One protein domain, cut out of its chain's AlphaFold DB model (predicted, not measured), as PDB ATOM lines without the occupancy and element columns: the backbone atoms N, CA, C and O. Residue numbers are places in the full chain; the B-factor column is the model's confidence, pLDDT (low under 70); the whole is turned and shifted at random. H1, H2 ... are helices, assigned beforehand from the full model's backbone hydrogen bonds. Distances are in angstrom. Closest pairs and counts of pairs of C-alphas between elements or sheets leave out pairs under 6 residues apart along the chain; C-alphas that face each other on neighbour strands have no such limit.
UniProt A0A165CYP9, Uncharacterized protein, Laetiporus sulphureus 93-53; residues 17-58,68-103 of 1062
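Overview. This is residues 17 to 58 and 68 to 103 of the 1062 residues of an uncharacterized protein of Laetiporus sulphureus 93-53 (UniProt A0A165CYP9). Two long helices, H1 and then H2, run side by side in opposite ways as a loose pair, and the open loop of residues 45 to 58 leaves the last residue of H1 and folds back. The free stretches 17 to 25 of H1 and 93 to 103 of H2 stick out. The printed part has 78 residues with two named helices and no named strand, class all helix. It is loose, with a radius of gyration of the C-alphas of 16.4 A, a rod spanning 52 by 25 by 19 A.

Arrangement. H1, residues 17 to 44, and H2, residues 68 to 103, are close but not clearly touching. Their closest C-alphas, of Ser 37 and Asp 81, are 8.0 A apart. They run opposite ways at a shallow tilt of 22 degrees. In both helices every O i to N i+4 pair is within hydrogen-bond range.

Along the chain. H1 measures 40.3 A from C-alpha 17 at (-35.040, 23.375, 53.783) to C-alpha 44. H2 measures 53.1 A and ends with C-alpha 103 at (-23.804, 19.833, 42.642).

Size, cuts and confidence. Residues 59 to 67 are not printed; C-alphas 58 and 68 are 24.5 A apart across this cut. Residues 46 to 58 and residue 68 have pLDDT under 70.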
ATOM      1  N   LYS A  17     -35.110  21.920  54.014       70.81
ATOM      2  CA  LYS A  17     -35.040  23.375  53.783       70.81
ATOM      3  C   LYS A  17     -35.103  23.748  52.294       70.81
ATOM      4  O   LYS A  17     -35.684  24.772  51.956       70.81
ATOM      5  N   VAL A  18     -34.547  22.916  51.407       75.38
ATOM      6  CA  VAL A  18     -34.582  23.131  49.948       75.38
ATOM      7  C   VAL A  18     -35.974  22.831  49.394       75.38
ATOM      8  O   VAL A  18     -36.476  23.593  48.575       75.38
ATOM      9  N   LEU A  19     -36.626  21.769  49.880       75.25
ATOM     10  CA  LEU A  19     -38.012  21.458  49.514       75.25
ATOM     11  C   LEU A  19     -38.967  22.578  49.955       75.25
ATOM     12  O   LEU A  19     -39.776  23.024  49.151       75.25
ATOM     13  N   TYR A  20     -38.813  23.095  51.179       73.44
ATOM     14  CA  TYR A  20     -39.612  24.217  51.684       73.44
ATOM     15  C   TYR A  20     -39.376  25.516  50.894       73.44
ATOM     16  O   TYR A  20     -40.326  26.212  50.547       73.44
ATOM     17  N   ALA A  21     -38.122  25.825  50.540       72.62
ATOM     18  CA  ALA A  21     -37.800  26.985  49.707       72.62
ATOM     19  C   ALA A  21     -38.388  26.877  48.286       72.62
ATOM     20  O   ALA A  21     -38.837  27.881  47.730       72.62
ATOM     21  N   LEU A  22     -38.427  25.672  47.704       74.56
ATOM     22  CA  LEU A  22     -39.092  25.421  46.422       74.56
ATOM     23  C   LEU A  22     -40.616  25.568  46.533       74.56
ATOM     24  O   LEU A  22     -41.208  26.228  45.687       74.56
ATOM     25  N   ASP A  23     -41.241  25.017  47.575       73.81
ATOM     26  CA  ASP A  23     -42.696  25.084  47.803       73.81
ATOM     27  C   ASP A  23     -43.172  26.539  48.009       73.81
ATOM     28  O   ASP A  23     -44.134  26.998  47.385       73.81
ATOM     29  N   ALA A  24     -42.406  27.323  48.779       72.44
ATOM     30  CA  ALA A  24     -42.604  28.764  48.925       72.44
ATOM     31  C   ALA A  24     -42.409  29.522  47.596       72.44
ATOM     32  O   ALA A  24     -43.191  30.419  47.276       72.44
ATOM     33  N   SER A  25     -41.415  29.136  46.784       74.38
ATOM     34  CA  SER A  25     -41.178  29.739  45.461       74.38
ATOM     35  C   SER A  25     -42.316  29.442  44.480       74.38
ATOM     36  O   SER A  25     -42.767  30.346  43.778       74.38
ATOM     37  N   PHE A  26     -42.823  28.204  44.443       75.12
ATOM     38  CA  PHE A  26     -43.982  27.837  43.623       75.12
ATOM     39  C   PHE A  26     -45.256  28.548  44.086       75.12
ATOM     40  O   PHE A  26     -46.010  29.035  43.245       75.12
ATOM     41  N   SER A  27     -45.465  28.680  45.399       71.62
ATOM     42  CA  SER A  27     -46.593  29.433  45.964       71.62
ATOM     43  C   SER A  27     -46.540  30.916  45.582       71.62
ATOM     44  O   SER A  27     -47.534  31.464  45.105       71.62
ATOM     45  N   PHE A  28     -45.367  31.553  45.697       77.06
ATOM     46  CA  PHE A  28     -45.154  32.943  45.278       77.06
ATOM     47  C   PHE A  28     -45.386  33.139  43.772       77.06
ATOM     48  O   PHE A  28     -46.109  34.053  43.372       77.06
ATOM     49  N   VAL A  29     -44.835  32.256  42.931       75.62
ATOM     50  CA  VAL A  29     -45.066  32.291  41.478       75.62
ATOM     51  C   VAL A  29     -46.550  32.091  41.160       75.62
ATOM     52  O   VAL A  29     -47.095  32.857  40.376       75.62
ATOM     53  N   SER A  30     -47.242  31.144  41.800       74.62
ATOM     54  CA  SER A  30     -48.680  30.926  41.584       74.62
ATOM     55  C   SER A  30     -49.531  32.140  41.977       74.62
ATOM     56  O   SER A  30     -50.496  32.454  41.279       74.62
ATOM     57  N   ALA A  31     -49.176  32.848  43.053       72.44
ATOM     58  CA  ALA A  31     -49.850  34.083  43.455       72.44
ATOM     59  C   ALA A  31     -49.608  35.221  42.445       72.44
ATOM     60  O   ALA A  31     -50.557  35.877  42.013       72.44
ATOM     61  N   LEU A  32     -48.358  35.404  42.002       76.44
ATOM     62  CA  LEU A  32     -47.990  36.399  40.990       76.44
ATOM     63  C   LEU A  32     -48.690  36.135  39.645       76.44
ATOM     64  O   LEU A  32     -49.177  37.067  39.007       76.44
ATOM     65  N   LEU A  33     -48.790  34.866  39.240       75.88
ATOM     66  CA  LEU A  33     -49.528  34.434  38.052       75.88
ATOM     67  C   LEU A  33     -51.027  34.721  38.170       75.88
ATOM     68  O   LEU A  33     -51.620  35.212  37.213       75.88
ATOM     69  N   SER A  34     -51.631  34.466  39.335       77.25
ATOM     70  CA  SER A  34     -53.051  34.752  39.573       77.25
ATOM     71  C   SER A  34     -53.357  36.253  39.553       77.25
ATOM     72  O   SER A  34     -54.415  36.644  39.068       77.25
ATOM     73  N   ALA A  35     -52.442  37.092  40.047       73.44
ATOM     74  CA  ALA A  35     -52.569  38.548  39.974       73.44
ATOM     75  C   ALA A  35     -52.374  39.074  38.538       73.44
ATOM     76  O   ALA A  35     -53.076  39.987  38.098       73.44
ATOM     77  N   ALA A  36     -51.444  38.480  37.782       72.94
ATOM     78  CA  ALA A  36     -51.221  38.822  36.382       72.94
ATOM     79  C   ALA A  36     -52.419  38.436  35.498       72.94
ATOM     80  O   ALA A  36     -52.842  39.242  34.668       72.94
ATOM     81  N   SER A  37     -53.002  37.247  35.688       73.94
ATOM     82  CA  SER A  37     -54.175  36.816  34.920       73.94
ATOM     83  C   SER A  37     -55.422  37.627  35.274       73.94
ATOM     84  O   SER A  37     -56.120  38.059  34.357       73.94
ATOM     85  N   SER A  38     -55.667  37.947  36.555       72.31
ATOM     86  CA  SER A  38     -56.778  38.835  36.929       72.31
ATOM     87  C   SER A  38     -56.627  40.230  36.312       72.31
ATOM     88  O   SER A  38     -57.586  40.752  35.751       72.31
ATOM     89  N   PHE A  39     -55.417  40.804  36.323       73.75
ATOM     90  CA  PHE A  39     -55.139  42.101  35.696       73.75
ATOM     91  C   PHE A  39     -55.353  42.080  34.172       73.75
ATOM     92  O   PHE A  39     -55.959  42.999  33.618       73.75
ATOM     93  N   VAL A  40     -54.922  41.014  33.488       77.50
ATOM     94  CA  VAL A  40     -55.157  40.830  32.044       77.50
ATOM     95  C   VAL A  40     -56.649  40.665  31.733       77.50
ATOM     96  O   VAL A  40     -57.132  41.276  30.781       77.50
ATOM     97  N   VAL A  41     -57.408  39.924  32.547       79.19
ATOM     98  CA  VAL A  41     -58.870  39.798  32.391       79.19
ATOM     99  C   VAL A  41     -59.570  41.147  32.598       79.19
ATOM    100  O   VAL A  41     -60.407  41.519  31.776       79.19
ATOM    101  N   SER A  42     -59.192  41.929  33.616       73.38
ATOM    102  CA  SER A  42     -59.736  43.280  33.832       73.38
ATOM    103  C   SER A  42     -59.424  44.246  32.681       73.38
ATOM    104  O   SER A  42     -60.277  45.059  32.327       73.38
ATOM    105  N   LEU A  43     -58.240  44.149  32.063       71.94
ATOM    106  CA  LEU A  43     -57.877  44.950  30.885       71.94
ATOM    107  C   LEU A  43     -58.624  44.526  29.612       71.94
ATOM    108  O   LEU A  43     -58.972  45.380  28.799       71.94
ATOM    109  N   LEU A  44     -58.855  43.224  29.417       76.50
ATOM    110  CA  LEU A  44     -59.531  42.697  28.226       76.50
ATOM    111  C   LEU A  44     -61.060  42.807  28.302       76.50
ATOM    112  O   LEU A  44     -61.715  42.840  27.259       76.50
ATOM    113  N   CYS A  45     -61.645  42.841  29.502       81.12
ATOM    114  CA  CYS A  45     -63.096  42.871  29.713       81.12
ATOM    115  C   CYS A  45     -63.516  43.906  30.787       81.12
ATOM    116  O   CYS A  45     -64.131  43.542  31.792       81.12
ATOM    117  N   PRO A  46     -63.266  45.216  30.574       69.06
ATOM    118  CA  PRO A  46     -63.521  46.276  31.565       69.06
ATOM    119  C   PRO A  46     -65.007  46.527  31.891       69.06
ATOM    120  O   PRO A  46     -65.318  47.359  32.740       69.06
ATOM    121  N   HIS A  47     -65.936  45.835  31.224       61.75
ATOM    122  CA  HIS A  47     -67.384  45.947  31.448       61.75
ATOM    123  C   HIS A  47     -68.010  44.710  32.115       61.75
ATOM    124  O   HIS A  47     -69.207  44.714  32.393       61.75
ATOM    125  N   THR A  48     -67.235  43.658  32.405       59.94
ATOM    126  CA  THR A  48     -67.714  42.517  33.201       59.94
ATOM    127  C   THR A  48     -67.281  42.661  34.654       59.94
ATOM    128  O   THR A  48     -66.097  42.518  34.962       59.94
ATOM    129  N   LEU A  49     -68.244  42.879  35.554       37.47
ATOM    130  CA  LEU A  49     -68.046  42.832  37.006       37.47
ATOM    131  C   LEU A  49     -67.836  41.382  37.479       37.47
ATOM    132  O   LEU A  49     -68.713  40.759  38.075       37.47
ATOM    133  N   LEU A  50     -66.660  40.828  37.184       46.12
ATOM    134  CA  LEU A  50     -66.223  39.528  37.680       46.12
ATOM    135  C   LEU A  50     -65.699  39.666  39.114       46.12
ATOM    136  O   LEU A  50     -64.517  39.916  39.341       46.12
ATOM    137  N   SER A  51     -66.590  39.465  40.085       33.22
ATOM    138  CA  SER A  51     -66.198  39.187  41.469       33.22
ATOM    139  C   SER A  51     -65.537  37.807  41.532       33.22
ATOM    140  O   SER A  51     -66.229  36.790  41.560       33.22
ATOM    141  N   ILE A  52     -64.203  37.769  41.529       40.66
ATOM    142  CA  ILE A  52     -63.413  36.536  41.655       40.66
ATOM    143  C   ILE A  52     -63.109  36.300  43.147       40.66
ATOM    144  O   ILE A  52     -62.277  37.022  43.701       40.66
ATOM    145  N   PRO A  53     -63.749  35.325  43.823       38.22
ATOM    146  CA  PRO A  53     -63.348  34.926  45.169       38.22
ATOM    147  C   PRO A  53     -61.980  34.215  45.166       38.22
ATOM    148  O   PRO A  53     -61.478  33.778  44.130       38.22
ATOM    149  N   SER A  54     -61.389  34.081  46.357       38.09
ATOM    150  CA  SER A  54     -60.129  33.362  46.623       38.09
ATOM    151  C   SER A  54     -60.097  31.938  46.027       38.09
ATOM    152  O   SER A  54     -61.160  31.344  45.852       38.09
ATOM    153  N   PRO A  55     -58.910  31.356  45.738       42.34
ATOM    154  CA  PRO A  55     -58.749  30.280  44.750       42.34
ATOM    155  C   PRO A  55     -59.359  28.919  45.142       42.34
ATOM    156  O   PRO A  55     -58.660  27.985  45.532       42.34
ATOM    157  N   GLY A  56     -60.670  28.791  44.943       34.09
ATOM    158  CA  GLY A  56     -61.406  27.534  44.809       34.09
ATOM    159  C   GLY A  56     -61.893  27.333  43.369       34.09
ATOM    160  O   GLY A  56     -62.045  28.290  42.609       34.09
ATOM    161  N   PHE A  57     -62.147  26.085  42.971       32.47
ATOM    162  CA  PHE A  57     -62.733  25.788  41.659       32.47
ATOM    163  C   PHE A  57     -64.228  26.145  41.646       32.47
ATOM    164  O   PHE A  57     -65.055  25.373  42.125       32.47
ATOM    165  N   VAL A  58     -64.575  27.289  41.055       30.23
ATOM    166  CA  VAL A  58     -65.960  27.639  40.701       30.23
ATOM    167  C   VAL A  58     -66.188  27.304  39.224       30.23
ATOM    168  O   VAL A  58     -65.479  27.813  38.356       30.23
ATOM    169  N   PRO A  68     -69.142  36.019  17.988       68.88
ATOM    170  CA  PRO A  68     -67.879  35.448  17.510       68.88
ATOM    171  C   PRO A  68     -66.649  36.145  18.113       68.88
ATOM    172  O   PRO A  68     -65.591  35.528  18.211       68.88
ATOM    173  N   VAL A  69     -66.784  37.400  18.564       75.19
ATOM    174  CA  VAL A  69     -65.694  38.171  19.187       75.19
ATOM    175  C   VAL A  69     -65.234  37.508  20.487       75.19
ATOM    176  O   VAL A  69     -64.035  37.373  20.721       75.19
ATOM    177  N   PHE A  70     -66.179  37.021  21.297       70.62
ATOM    178  CA  PHE A  70     -65.882  36.403  22.592       70.62
ATOM    179  C   PHE A  70     -65.041  35.125  22.453       70.62
ATOM    180  O   PHE A  70     -64.180  34.852  23.286       70.62
ATOM    181  N   ARG A  71     -65.231  34.372  21.358       72.62
ATOM    182  CA  ARG A  71     -64.420  33.186  21.049       72.62
ATOM    183  C   ARG A  71     -62.962  33.560  20.782       72.62
ATOM    184  O   ARG A  71     -62.078  32.975  21.395       72.62
ATOM    185  N   SER A  72     -62.720  34.589  19.969       77.31
ATOM    186  CA  SER A  72     -61.372  35.111  19.711       77.31
ATOM    187  C   SER A  72     -60.679  35.615  20.983       77.31
ATOM    188  O   SER A  72     -59.476  35.421  21.142       77.31
ATOM    189  N   CYS A  73     -61.421  36.232  21.911       81.12
ATOM    190  CA  CYS A  73     -60.893  36.631  23.219       81.12
ATOM    191  C   CYS A  73     -60.510  35.418  24.083       81.12
ATOM    192  O   CYS A  73     -59.438  35.412  24.682       81.12
ATOM    193  N   PHE A  74     -61.345  34.376  24.117       76.25
ATOM    194  CA  PHE A  74     -61.069  33.148  24.869       76.25
ATOM    195  C   PHE A  74     -59.860  32.380  24.307       76.25
ATOM    196  O   PHE A  74     -58.978  31.975  25.065       76.25
ATOM    197  N   ASP A  75     -59.761  32.266  22.979       79.06
ATOM    198  CA  ASP A  75     -58.610  31.661  22.300       79.06
ATOM    199  C   ASP A  75     -57.310  32.453  22.584       79.06
ATOM    200  O   ASP A  75     -56.261  31.856  22.828       79.06
ATOM    201  N   LEU A  76     -57.370  33.794  22.639       82.25
ATOM    202  CA  LEU A  76     -56.236  34.645  23.034       82.25
ATOM    203  C   LEU A  76     -55.823  34.461  24.503       82.25
ATOM    204  O   LEU A  76     -54.624  34.420  24.781       82.25
ATOM    205  N   ILE A  77     -56.779  34.321  25.428       86.06
ATOM    206  CA  ILE A  77     -56.495  34.058  26.850       86.06
ATOM    207  C   ILE A  77     -55.799  32.698  27.008       86.06
ATOM    208  O   ILE A  77     -54.773  32.621  27.678       86.06
ATOM    209  N   ILE A  78     -56.271  31.652  26.318       84.31
ATOM    210  CA  ILE A  78     -55.616  30.331  26.314       84.31
ATOM    211  C   ILE A  78     -54.185  30.417  25.763       84.31
ATOM    212  O   ILE A  78     -53.269  29.824  26.332       84.31
ATOM    213  N   ILE A  79     -53.965  31.161  24.673       85.81
ATOM    214  CA  ILE A  79     -52.623  31.359  24.103       85.81
ATOM    215  C   ILE A  79     -51.709  32.108  25.086       85.81
ATOM    216  O   ILE A  79     -50.536  31.751  25.210       85.81
ATOM    217  N   PHE A  80     -52.226  33.109  25.801       85.81
ATOM    218  CA  PHE A  80     -51.466  33.853  26.805       85.81
ATOM    219  C   PHE A  80     -51.088  32.973  28.005       85.81
ATOM    220  O   PHE A  80     -49.905  32.884  28.332       85.81
ATOM    221  N   ASP A  81     -52.047  32.249  28.590       83.62
ATOM    222  CA  ASP A  81     -51.801  31.300  29.685       83.62
ATOM    223  C   ASP A  81     -50.761  30.239  29.289       83.62
ATOM    224  O   ASP A  81     -49.836  29.962  30.054       83.62
ATOM    225  N   LEU A  82     -50.851  29.678  28.076       83.06
ATOM    226  CA  LEU A  82     -49.876  28.703  27.574       83.06
ATOM    227  C   LEU A  82     -48.469  29.301  27.413       83.06
ATOM    228  O   LEU A  82     -47.491  28.642  27.765       83.06
ATOM    229  N   LEU A  83     -48.344  30.533  26.910       85.94
ATOM    230  CA  LEU A  83     -47.051  31.221  26.804       85.94
ATOM    231  C   LEU A  83     -46.439  31.496  28.183       85.94
ATOM    232  O   LEU A  83     -45.245  31.269  28.383       85.94
ATOM    233  N   VAL A  84     -47.257  31.929  29.140       87.31
ATOM    234  CA  VAL A  84     -46.827  32.197  30.516       87.31
ATOM    235  C   VAL A  84     -46.400  30.902  31.222       87.31
ATOM    236  O   VAL A  84     -45.330  30.867  31.831       87.31
ATOM    237  N   TRP A  85     -47.151  29.805  31.070       89.06
ATOM    238  CA  TRP A  85     -46.745  28.485  31.571       89.06
ATOM    239  C   TRP A  85     -45.440  27.984  30.938       89.06
ATOM    240  O   TRP A  85     -44.611  27.401  31.640       89.06
ATOM    241  N   LEU A  86     -45.218  28.224  29.641       85.50
ATOM    242  CA  LEU A  86     -43.973  27.845  28.965       85.50
ATOM    243  C   LEU A  86     -42.756  28.619  29.497       85.50
ATOM    244  O   LEU A  86     -41.717  28.000  29.724       85.50
ATOM    245  N   GLU A  87     -42.877  29.925  29.756       87.62
ATOM    246  CA  GLU A  87     -41.803  30.714  30.386       87.62
ATOM    247  C   GLU A  87     -41.545  30.261  31.839       87.62
ATOM    248  O   GLU A  87     -40.391  30.098  32.236       87.62
ATOM    249  N   VAL A  88     -42.586  29.949  32.623       87.50
ATOM    250  CA  VAL A  88     -42.434  29.403  33.992       87.50
ATOM    251  C   VAL A  88     -41.713  28.047  33.983       87.50
ATOM    252  O   VAL A  88     -40.785  27.835  34.767       87.50
ATOM    253  N   ILE A  89     -42.075  27.147  33.062       86.88
ATOM    254  CA  ILE A  89     -41.387  25.860  32.867       86.88
ATOM    255  C   ILE A  89     -39.933  26.083  32.423       86.88
ATOM    256  O   ILE A  89     -39.029  25.403  32.913       86.88
ATOM    257  N   PHE A  90     -39.676  27.048  31.537       87.44
ATOM    258  CA  PHE A  90     -38.329  27.380  31.074       87.44
ATOM    259  C   PHE A  90     -37.441  27.916  32.211       87.44
ATOM    260  O   PHE A  90     -36.318  27.436  32.386       87.44
ATOM    261  N   VAL A  91     -37.955  28.825  33.046       87.06
ATOM    262  CA  VAL A  91     -37.259  29.320  34.247       87.06
ATOM    263  C   VAL A  91     -36.995  28.183  35.240       87.06
ATOM    264  O   VAL A  91     -35.865  28.046  35.711       87.06
ATOM    265  N   ALA A  92     -37.975  27.314  35.504       84.44
ATOM    266  CA  ALA A  92     -37.790  26.155  36.380       84.44
ATOM    267  C   ALA A  92     -36.692  25.203  35.863       84.44
ATOM    268  O   ALA A  92     -35.842  24.754  36.637       84.44
ATOM    269  N   LEU A  93     -36.643  24.948  34.549       88.25
ATOM    270  CA  LEU A  93     -35.594  24.144  33.913       88.25
ATOM    271  C   LEU A  93     -34.209  24.813  33.976       88.25
ATOM    272  O   LEU A  93     -33.207  24.112  34.149       88.25
ATOM    273  N   LEU A  94     -34.126  26.144  33.881       86.19
ATOM    274  CA  LEU A  94     -32.872  26.886  34.067       86.19
ATOM    275  C   LEU A  94     -32.371  26.813  35.517       86.19
ATOM    276  O   LEU A  94     -31.190  26.526  35.731       86.19
ATOM    277  N   VAL A  95     -33.251  26.998  36.507       88.38
ATOM    278  CA  VAL A  95     -32.915  26.859  37.937       88.38
ATOM    279  C   VAL A  95     -32.449  25.433  38.244       88.38
ATOM    280  O   VAL A  95     -31.371  25.247  38.814       88.38
ATOM    281  N   TYR A  96     -33.187  24.421  37.778       87.75
ATOM    282  CA  TYR A  96     -32.824  23.007  37.910       87.75
ATOM    283  C   TYR A  96     -31.456  22.706  37.274       87.75
ATOM    284  O   TYR A  96     -30.590  22.090  37.900       87.75
ATOM    285  N   ARG A  97     -31.203  23.196  36.051       87.19
ATOM    286  CA  ARG A  97     -29.911  23.028  35.368       87.19
ATOM    287  C   ARG A  97     -28.767  23.720  36.110       87.19
ATOM    288  O   ARG A  97     -27.670  23.163  36.155       87.19
ATOM    289  N   SER A  98     -29.003  24.901  36.680       81.69
ATOM    290  CA  SER A  98     -28.018  25.628  37.490       81.69
ATOM    291  C   SER A  98     -27.653  24.827  38.744       81.69
ATOM    292  O   SER A  98     -26.484  24.499  38.950       81.69
ATOM    293  N   PHE A  99     -28.659  24.376  39.501       86.31
ATOM    294  CA  PHE A  99     -28.486  23.546  40.696       86.31
ATOM    295  C   PHE A  99     -27.683  22.267  40.406       86.31
ATOM    296  O   PHE A  99     -26.662  22.010  41.047       86.31
ATOM    297  N   PHE A 100     -28.062  21.506  39.373       81.38
ATOM    298  CA  PHE A 100     -27.338  20.286  38.992       81.38
ATOM    299  C   PHE A 100     -25.934  20.546  38.423       81.38
ATOM    300  O   PHE A 100     -25.085  19.655  38.481       81.38
ATOM    301  N   SER A 101     -25.662  21.743  37.897       75.12
ATOM    302  CA  SER A 101     -24.316  22.146  37.462       75.12
ATOM    303  C   SER A 101     -23.406  22.479  38.649       75.12
ATOM    304  O   SER A 101     -22.213  22.181  38.593       75.12
ATOM    305  N   SER A 102     -23.962  23.037  39.728       71.38
ATOM    306  CA  SER A 102     -23.247  23.289  40.986       71.38
ATOM    307  C   SER A 102     -22.957  21.994  41.750       71.38
ATOM    308  O   SER A 102     -21.811  21.749  42.118       71.38
ATOM    309  N   VAL A 103     -23.955  21.114  41.915       78.12
ATOM    310  CA  VAL A 103     -23.804  19.833  42.642       78.12
ATOM    311  C   VAL A 103     -22.809  18.879  41.956       78.12
ATOM    312  O   VAL A 103     -22.148  18.089  42.622       78.12
TER     313      VAL A 103